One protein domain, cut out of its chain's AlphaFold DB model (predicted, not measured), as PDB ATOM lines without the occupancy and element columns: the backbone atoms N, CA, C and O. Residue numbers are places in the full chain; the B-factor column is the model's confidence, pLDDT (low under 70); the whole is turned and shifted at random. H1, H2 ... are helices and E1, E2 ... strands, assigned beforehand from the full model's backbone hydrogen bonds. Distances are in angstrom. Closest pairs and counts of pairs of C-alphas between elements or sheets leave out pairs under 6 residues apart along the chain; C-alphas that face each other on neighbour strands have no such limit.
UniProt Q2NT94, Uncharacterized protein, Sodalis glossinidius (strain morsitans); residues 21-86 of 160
ATOM      1  N   GLY A  21       0.311  40.207  22.442       75.81
ATOM      2  CA  GLY A  21      -1.131  40.092  22.685       75.81
ATOM      3  C   GLY A  21      -1.759  38.814  22.129       75.81
ATOM      4  O   GLY A  21      -2.884  38.501  22.512       75.81
ATOM      5  N   ASP A  22      -1.032  38.042  21.318       76.69
ATOM      6  CA  ASP A  22      -1.498  36.737  20.852       76.69
ATOM      7  C   ASP A  22      -1.602  35.733  22.006       76.69
ATOM      8  O   ASP A  22      -0.639  35.463  22.731       76.69
ATOM      9  N   ILE A  23      -2.784  35.138  22.147       81.00
ATOM     10  CA  ILE A  23      -3.054  34.023  23.050       81.00
ATOM     11  C   ILE A  23      -2.777  32.723  22.290       81.00
ATOM     12  O   ILE A  23      -3.106  32.582  21.110       81.00
ATOM     13  N   GLY A  24      -2.159  31.752  22.957       82.50
ATOM     14  CA  GLY A  24      -1.808  30.476  22.346       82.50
ATOM     15  C   GLY A  24      -1.635  29.361  23.361       82.50
ATOM     16  O   GLY A  24      -1.795  29.546  24.572       82.50
ATOM     17  N   LEU A  25      -1.311  28.179  22.853       81.94
ATOM     18  CA  LEU A  25      -1.078  27.002  23.670       81.94
ATOM     19  C   LEU A  25       0.395  26.926  24.069       81.94
ATOM     20  O   LEU A  25       1.297  26.834  23.240       81.94
ATOM     21  N   PHE A  26       0.638  26.887  25.371       83.50
ATOM     22  CA  PHE A  26       1.963  26.663  25.927       83.50
ATOM     23  C   PHE A  26       2.093  25.212  26.408       83.50
ATOM     24  O   PHE A  26       1.394  24.799  27.334       83.50
ATOM     25  N   ALA A  27       2.997  24.441  25.804       84.94
ATOM     26  CA  ALA A  27       3.287  23.064  26.196       84.94
ATOM     27  C   ALA A  27       4.606  22.994  26.975       84.94
ATOM     28  O   ALA A  27       5.673  23.264  26.429       84.94
ATOM     29  N   ALA A  28       4.550  22.611  28.252       86.69
ATOM     30  CA  ALA A  28       5.745  22.419  29.072       86.69
ATOM     31  C   ALA A  28       6.354  21.028  28.841       86.69
ATOM     32  O   ALA A  28       5.679  20.007  29.002       86.69
ATOM     33  N   CYS A  29       7.645  20.969  28.517       85.31
ATOM     34  CA  CYS A  29       8.348  19.703  28.349       85.31
ATOM     35  C   CYS A  29       8.606  19.000  29.699       85.31
ATOM     36  O   CYS A  29       8.756  19.619  30.754       85.31
ATOM     37  N   ASN A  30       8.693  17.665  29.668       85.62
ATOM     38  CA  ASN A  30       9.002  16.846  30.850       85.62
ATOM     39  C   ASN A  30      10.452  17.050  31.349       85.62
ATOM     40  O   ASN A  30      10.746  16.871  32.529       85.62
ATOM     41  N   ARG A  31      11.379  17.412  30.456       84.94
ATOM     42  CA  ARG A  31      12.809  17.579  30.746       84.94
ATOM     43  C   ARG A  31      13.354  18.845  30.101       84.94
ATOM     44  O   ARG A  31      12.757  19.349  29.156       84.94
ATOM     45  N   ASP A  32      14.503  19.283  30.607       85.75
ATOM     46  CA  ASP A  32      15.295  20.374  30.047       85.75
ATOM     47  C   ASP A  32      15.610  20.147  28.562       85.75
ATOM     48  O   ASP A  32      16.248  19.153  28.201       85.75
ATOM     49  N   ILE A  33      15.153  21.078  27.721       86.44
ATOM     50  CA  ILE A  33      15.337  21.042  26.266       86.44
ATOM     51  C   ILE A  33      16.463  21.961  25.790       86.44
ATOM     52  O   ILE A  33      16.730  21.990  24.594       86.44
ATOM     53  N   SER A  34      17.152  22.682  26.679       85.38
ATOM     54  CA  SER A  34      18.205  23.647  26.321       85.38
ATOM     55  C   SER A  34      19.266  23.051  25.394       85.38
ATOM     56  O   SER A  34      19.598  23.645  24.370       85.38
ATOM     57  N   LEU A  35      19.742  21.838  25.687       86.06
ATOM     58  CA  LEU A  35      20.725  21.142  24.854       86.06
ATOM     59  C   LEU A  35      20.131  20.598  23.548       86.06
ATOM     60  O   LEU A  35      20.857  20.485  22.565       86.06
ATOM     61  N   VAL A  36      18.835  20.285  23.507       86.69
ATOM     62  CA  VAL A  36      18.152  19.858  22.275       86.69
ATOM     63  C   VAL A  36      17.945  21.053  21.344       86.69
ATOM     64  O   VAL A  36      18.217  20.949  20.151       86.69
ATOM     65  N   VAL A  37      17.539  22.198  21.897       85.75
ATOM     66  CA  VAL A  37      17.393  23.467  21.173       85.75
ATOM     67  C   VAL A  37      18.754  23.977  20.698       85.75
ATOM     68  O   VAL A  37      18.876  24.364  19.548       85.75
ATOM     69  N   ALA A  38      19.802  23.920  21.525       88.06
ATOM     70  CA  ALA A  38      21.129  24.403  21.137       88.06
ATOM     71  C   ALA A  38      21.812  23.529  20.073       88.06
ATOM     72  O   ALA A  38      22.523  24.044  19.215       88.06
ATOM     73  N   ASN A  39      21.628  22.204  20.131       86.19
ATOM     74  CA  ASN A  39      22.330  21.275  19.243       86.19
ATOM     75  C   ASN A  39      21.482  20.775  18.060       86.19
ATOM     76  O   ASN A  39      22.009  20.038  17.227       86.19
ATOM     77  N   HIS A  40      20.183  21.098  18.018       84.50
ATOM     78  CA  HIS A  40      19.204  20.595  17.038       84.50
ATOM     79  C   HIS A  40      19.228  19.063  16.860       84.50
ATOM     80  O   HIS A  40      18.982  18.534  15.777       84.50
ATOM     81  N   ARG A  41      19.557  18.327  17.928       83.62
ATOM     82  CA  ARG A  41      19.666  16.861  17.942       83.62
ATOM     83  C   ARG A  41      19.327  16.313  19.321       83.62
ATOM     84  O   ARG A  41      19.327  17.052  20.304       83.62
ATOM     85  N   GLY A  42      19.073  15.006  19.390       84.81
ATOM     86  CA  GLY A  42      18.850  14.317  20.660       84.81
ATOM     87  C   GLY A  42      20.008  14.571  21.628       84.81
ATOM     88  O   GLY A  42      21.169  14.349  21.285       84.81
ATOM     89  N   ALA A  43      19.685  15.057  22.823       84.75
ATOM     90  CA  ALA A  43      20.651  15.382  23.860       84.75
ATOM     91  C   ALA A  43      20.151  14.883  25.218       84.75
ATOM     92  O   ALA A  43      18.947  14.751  25.449       84.75
ATOM     93  N   LEU A  44      21.092  14.610  26.123       84.19
ATOM     94  CA  LEU A  44      20.770  14.410  27.532       84.19
ATOM     95  C   LEU A  44      20.233  15.723  28.118       84.19
ATOM     96  O   LEU A  44      20.569  16.805  27.641       84.19
ATOM     97  N   ALA A  45      19.403  15.628  29.154       82.31
ATOM     98  CA  ALA A  45      18.896  16.813  29.835       82.31
ATOM     99  C   ALA A  45      20.061  17.561  30.507       82.31
ATOM    100  O   ALA A  45      20.782  16.973  31.316       82.31
ATOM    101  N   GLY A  46      20.237  18.844  30.176       81.31
ATOM    102  CA  GLY A  46      21.297  19.695  30.739       81.31
ATOM    103  C   GLY A  46      21.101  20.012  32.224       81.31
ATOM    104  O   GLY A  46      22.043  20.368  32.927       81.31
ATOM    105  N   SER A  47      19.881  19.820  32.718       85.56
ATOM    106  CA  SER A  47      19.496  19.986  34.110       85.56
ATOM    107  C   SER A  47      18.482  18.920  34.523       85.56
ATOM    108  O   SER A  47      17.828  18.274  33.700       85.56
ATOM    109  N   GLN A  48      18.298  18.758  35.833       84.44
ATOM    110  CA  GLN A  48      17.224  17.933  36.386       84.44
ATOM    111  C   GLN A  48      15.864  18.640  36.427       84.44
ATOM    112  O   GLN A  48      14.892  18.035  36.883       84.44
ATOM    113  N   ARG A  49      15.778  19.884  35.942       82.62
ATOM    114  CA  ARG A  49      14.529  20.641  35.843       82.62
ATOM    115  C   ARG A  49      13.478  19.870  35.028       82.62
ATOM    116  O   ARG A  49      13.781  19.290  33.984       82.62
ATOM    117  N   ARG A  50      12.244  19.843  35.541       83.94
ATOM    118  CA  ARG A  50      11.075  19.186  34.930       83.94
ATOM    119  C   ARG A  50       9.881  20.129  34.982       83.94
ATOM    120  O   ARG A  50       9.750  20.858  35.962       83.94
ATOM    121  N   HIS A  51       9.026  20.103  33.959       83.50
ATOM    122  CA  HIS A  51       7.761  20.853  33.913       83.50
ATOM    123  C   HIS A  51       7.895  22.356  34.212       83.50
ATOM    124  O   HIS A  51       7.051  22.949  34.877       83.50
ATOM    125  N   SER A  52       8.971  22.981  33.740       81.50
ATOM    126  CA  SER A  52       9.225  24.400  33.985       81.50
ATOM    127  C   SER A  52       8.902  25.234  32.755       81.50
ATOM    128  O   SER A  52       9.128  24.808  31.622       81.50
ATOM    129  N   ARG A  53       8.437  26.466  32.989       80.12
ATOM    130  CA  ARG A  53       8.103  27.439  31.941       80.12
ATOM    131  C   ARG A  53       9.277  27.729  30.995       80.12
ATOM    132  O   ARG A  53       9.059  28.049  29.836       80.12
ATOM    133  N   THR A  54      10.519  27.604  31.457       81.81
ATOM    134  CA  THR A  54      11.691  27.856  30.602       81.81
ATOM    135  C   THR A  54      11.908  26.751  29.556       81.81
ATOM    136  O   THR A  54      12.610  26.992  28.587       81.81
ATOM    137  N   ASP A  55      11.303  25.561  29.720       82.12
ATOM    138  CA  ASP A  55      11.334  24.455  28.732       82.12
ATOM    139  C   ASP A  55       9.989  24.311  28.012       82.12
ATOM    140  O   ASP A  55       9.425  23.220  27.898       82.12
ATOM    141  N   GLY A  56       9.416  25.439  27.615       82.44
ATOM    142  CA  GLY A  56       8.142  25.483  26.922       82.44
ATOM    143  C   GLY A  56       8.278  25.481  25.413       82.44
ATOM    144  O   GLY A  56       9.148  26.156  24.868       82.44
ATOM    145  N   VAL A  57       7.352  24.807  24.741       84.94
ATOM    146  CA  VAL A  57       7.082  25.003  23.317       84.94
ATOM    147  C   VAL A  57       5.793  25.800  23.192       84.94
ATOM    148  O   VAL A  57       4.755  25.411  23.731       84.94
ATOM    149  N   TYR A  58       5.865  26.925  22.488       81.19
ATOM    150  CA  TYR A  58       4.689  27.700  22.126       81.19
ATOM    151  C   TYR A  58       4.113  27.156  20.822       81.19
ATOM    152  O   TYR A  58       4.796  27.102  19.799       81.19
ATOM    153  N   LEU A  59       2.857  26.739  20.876       77.00
ATOM    154  CA  LEU A  59       2.047  26.391  19.723       77.00
ATOM    155  C   LEU A  59       1.053  27.544  19.561       77.00
ATOM    156  O   LEU A  59       0.377  27.900  20.523       77.00
ATOM    157  N   GLY A  60       1.052  28.176  18.385       74.56
ATOM    158  CA  GLY A  60       0.375  29.451  18.125       74.56
ATOM    159  C   GLY A  60      -1.151  29.480  18.328       74.56
ATOM    160  O   GLY A  60      -1.745  28.613  18.961       74.56
ATOM    161  N   GLY A  61      -1.759  30.536  17.782       69.81
ATOM    162  CA  GLY A  61      -3.073  31.096  18.121       69.81
ATOM    163  C   GLY A  61      -4.176  30.161  18.634       69.81
ATOM    164  O   GLY A  61      -4.690  29.320  17.898       69.81
ATOM    165  N   LEU A  62      -4.624  30.406  19.868       68.44
ATOM    166  CA  LEU A  62      -5.806  29.805  20.487       68.44
ATOM    167  C   LEU A  62      -6.608  30.913  21.188       68.44
ATOM    168  O   LEU A  62      -6.038  31.658  21.972       68.44
ATOM    169  N   LEU A  63      -7.921  31.002  20.931       74.69
ATOM    170  CA  LEU A  63      -8.829  32.035  21.481       74.69
ATOM    171  C   LEU A  63      -8.530  33.489  21.049       74.69
ATOM    172  O   LEU A  63      -8.961  34.427  21.717       74.69
ATOM    173  N   ASN A  64      -7.842  33.692  19.925       76.31
ATOM    174  CA  ASN A  64      -7.650  35.026  19.349       76.31
ATOM    175  C   ASN A  64      -8.896  35.511  18.593       76.31
ATOM    176  O   ASN A  64      -9.743  34.715  18.180       76.31
ATOM    177  N   ALA A  65      -8.987  36.829  18.385       78.69
ATOM    178  CA  ALA A  65      -9.960  37.409  17.463       78.69
ATOM    179  C   ALA A  65      -9.748  36.872  16.035       78.69
ATOM    180  O   ALA A  65      -8.650  36.438  15.680       78.69
ATOM    181  N   PHE A  66     -10.800  36.904  15.213       77.75
ATOM    182  CA  PHE A  66     -10.718  36.407  13.842       77.75
ATOM    183  C   PHE A  66      -9.678  37.218  13.041       77.75
ATOM    184  O   PHE A  66      -9.815  38.442  12.953       77.75
ATOM    185  N   PRO A  67      -8.632  36.582  12.483       80.94
ATOM    186  CA  PRO A  67      -7.556  37.299  11.813       80.94
ATOM    187  C   PRO A  67      -8.011  37.850  10.455       80.94
ATOM    188  O   PRO A  67      -8.780  37.221   9.733       80.94
ATOM    189  N   THR A  68      -7.476  39.005  10.054       84.31
ATOM    190  CA  THR A  68      -7.720  39.598   8.722       84.31
ATOM    191  C   THR A  68      -6.851  38.985   7.618       84.31
ATOM    192  O   THR A  68      -7.053  39.269   6.439       84.31
ATOM    193  N   GLN A  69      -5.861  38.169   7.990       86.38
ATOM    194  CA  GLN A  69      -4.976  37.446   7.084       86.38
ATOM    195  C   GLN A  69      -4.857  35.996   7.549       86.38
ATOM    196  O   GLN A  69      -4.448  35.748   8.682       86.38
ATOM    197  N   TYR A  70      -5.191  35.039   6.685       86.00
ATOM    198  CA  TYR A  70      -5.184  33.625   7.059       86.00
ATOM    199  C   TYR A  70      -5.111  32.676   5.858       86.00
ATOM    200  O   TYR A  70      -5.424  33.034   4.720       86.00
ATOM    201  N   LEU A  71      -4.699  31.443   6.162       88.06
ATOM    202  CA  LEU A  71      -4.854  30.260   5.321       88.06
ATOM    203  C   LEU A  71      -5.890  29.351   5.994       88.06
ATOM    204  O   LEU A  71      -5.622  28.806   7.063       88.06
ATOM    205  N   GLU A  72      -7.059  29.190   5.385       87.56
ATOM    206  CA  GLU A  72      -8.135  28.339   5.900       87.56
ATOM    207  C   GLU A  72      -8.275  27.085   5.038       87.56
ATOM    208  O   GLU A  72      -8.420  27.164   3.816       87.56
ATOM    209  N   LEU A  73      -8.258  25.925   5.694       89.50
ATOM    210  CA  LEU A  73      -8.591  24.634   5.098       89.50
ATOM    211  C   LEU A  73     -10.056  24.324   5.419       89.50
ATOM    212  O   LEU A  73     -10.371  23.774   6.475       89.50
ATOM    213  N   ALA A  74     -10.956  24.712   4.522       90.56
ATOM    214  CA  ALA A  74     -12.378  24.423   4.625       90.56
ATOM    215  C   ALA A  74     -12.699  23.037   4.038       90.56
ATOM    216  O   ALA A  74     -11.889  22.427   3.341       90.56
ATOM    217  N   LYS A  75     -13.922  22.545   4.276       89.62
ATOM    218  CA  LYS A  75     -14.364  21.195   3.874       89.62
ATOM    219  C   LYS A  75     -14.084  20.863   2.398       89.62
ATOM    220  O   LYS A  75     -13.753  19.721   2.110       89.62
ATOM    221  N   ASN A  76     -14.198  21.849   1.503       91.19
ATOM    222  CA  ASN A  76     -14.003  21.698   0.055       91.19
ATOM    223  C   ASN A  76     -13.194  22.851  -0.576       91.19
ATOM    224  O   ASN A  76     -13.230  23.024  -1.790       91.19
ATOM    225  N   ALA A  77     -12.522  23.680   0.224       88.81
ATOM    226  CA  ALA A  77     -11.830  24.862  -0.283       88.81
ATOM    227  C   ALA A  77     -10.580  25.170   0.537       88.81
ATOM    228  O   ALA A  77     -10.514  24.876   1.729       88.81
ATOM    229  N   ILE A  78      -9.605  25.794  -0.116       92.81
ATOM    230  CA  ILE A  78      -8.447  26.389   0.541       92.81
ATOM    231  C   ILE A  78      -8.534  27.889   0.293       92.81
ATOM    232  O   ILE A  78      -8.372  28.331  -0.844       92.81
ATOM    233  N   ASN A  79      -8.788  28.661   1.347       89.50
ATOM    234  CA  ASN A  79      -8.892  30.113   1.255       89.50
ATOM    235  C   ASN A  79      -7.576  30.744   1.707       89.50
ATOM    236  O   ASN A  79      -7.115  30.508   2.824       89.50
ATOM    237  N   ILE A  80      -6.981  31.560   0.838       91.75
ATOM    238  CA  ILE A  80      -5.806  32.374   1.151       91.75
ATOM    239  C   ILE A  80      -6.257  33.827   1.122       91.75
ATOM    240  O   ILE A  80      -6.470  34.387   0.048       91.75
ATOM    241  N   VAL A  81      -6.406  34.433   2.296       90.31
ATOM    242  CA  VAL A  81      -6.851  35.823   2.424       90.31
ATOM    243  C   VAL A  81      -5.681  36.672   2.890       90.31
ATOM    244  O   VAL A  81      -5.094  36.419   3.942       90.31
ATOM    245  N   THR A  82      -5.333  37.684   2.096       90.69
ATOM    246  CA  THR A  82      -4.289  38.663   2.419       90.69
ATOM    247  C   THR A  82      -4.794  40.070   2.099       90.69
ATOM    248  O   THR A  82      -5.207  40.290   0.960       90.69
ATOM    249  N   PRO A  83      -4.721  41.039   3.025       90.00
ATOM    250  CA  PRO A  83      -5.298  42.371   2.821       90.00
ATOM    251  C   PRO A  83      -4.551  43.225   1.788       90.00
ATOM    252  O   PRO A  83      -5.128  44.150   1.228       90.00
ATOM    253  N   ILE A  84      -3.266  42.945   1.546       89.81
ATOM    254  CA  ILE A  84      -2.410  43.782   0.688       89.81
ATOM    255  C   ILE A  84      -1.886  42.994  -0.511       89.81
ATOM    256  O   ILE A  84      -2.090  43.385  -1.657       89.81
ATOM    257  N   ARG A  85      -1.146  41.910  -0.261       86.62
ATOM    258  CA  ARG A  85      -0.458  41.159  -1.314       86.62
ATOM    259  C   ARG A  85      -0.305  39.697  -0.928       86.62
ATOM    260  O   ARG A  85       0.250  39.395   0.125       86.62
ATOM    261  N   SER A  86      -0.664  38.817  -1.852       87.94
ATOM    262  CA  SER A  86      -0.227  37.426  -1.879       87.94
ATOM    263  C   SER A  86       0.851  37.259  -2.960       87.94
ATOM    264  O   SER A  86       0.793  37.878  -4.023       87.94
TER     265      SER A  86
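AT A GLANCE: This is residues 21 to 86 of the 160 residues of an uncharacterized protein of Sodalis glossinidius (strain morsitans) (UniProt Q2NT94). The model is a long, open arrangement of two small two-stranded ribbons joined by a single stretch of chain, residues 62 to 69. The ribbon E1 and E2 lies near the middle; from one end of it the chain loops out through the short helix H1 and residues 40 to 55 and folds back, while the hairpin E3 and E4 makes the opposite end of the whole, its residues 73 to 78 sticking out. The printed part has 66 residues, with one named helix and four named strands in the order E1, H1, E2, E3, E4; both sheets are antiparallel. The class is mixed, helices and strands, with under half of the residues in named elements. The whole is extended, with a radius of gyration of the C-alphas of 17.6 A, and elongated, with spans of 46 by 26 by 24 A.

HOW THE PARTS SIT: E1, residues 24 to 28, is the antiparallel neighbour of E2, residues 56 to 61, with 164 degrees between their directions. C-alphas 28 and 56 face each other at 4.4 A, and C-alphas 24 and 61 at 4.5 A. N 57 and O 27 are within hydrogen-bond range at 2.8 A, as are N 25 and O 59 at 2.9 A. Between these strands along the chain comes H1, residues 34 to 39, in which every O i to N i+4 pair is within hydrogen-bond range. E3, residues 70 to 74, and E4, residues 77 to 81, form an antiparallel hairpin with 168 degrees between their directions. C-alphas 71 and 80 face each other at 4.8 A; N 74 and O 77 are 2.8 A apart and N 81 and O 70 3.0 A apart, both within hydrogen-bond range. E1 and E2 are each apart from E3 and from E4, and H1 is apart from E3 and E4.

IN THESE COORDINATES: E1 begins at C-alpha 24, (-1.808, 30.476, 22.346), and runs 12.9 A from first to last C-alpha. H1 measures 8.5 A and begins at C-alpha 34, (18.205, 23.647, 26.321). E2, the longest strand with 6 residues, measures 15.3 A. E3 measures 11.9 A and E4 12.3 A, ending at C-alpha 81, (-6.851, 35.823, 2.424).

THE WHOLE: The C-alphas farthest apart are those of Gln 48 and Ile 84, at 48.2 A. The printed part has no cut. The link from H1 to E2, 16 residues, is long; that from E2 to E3, 8 residues, is short; those from E1 to H1 and from E3 to E4 are tight. The mean pLDDT of the printed part is 84.1, and residues 61 to 62 are under 70.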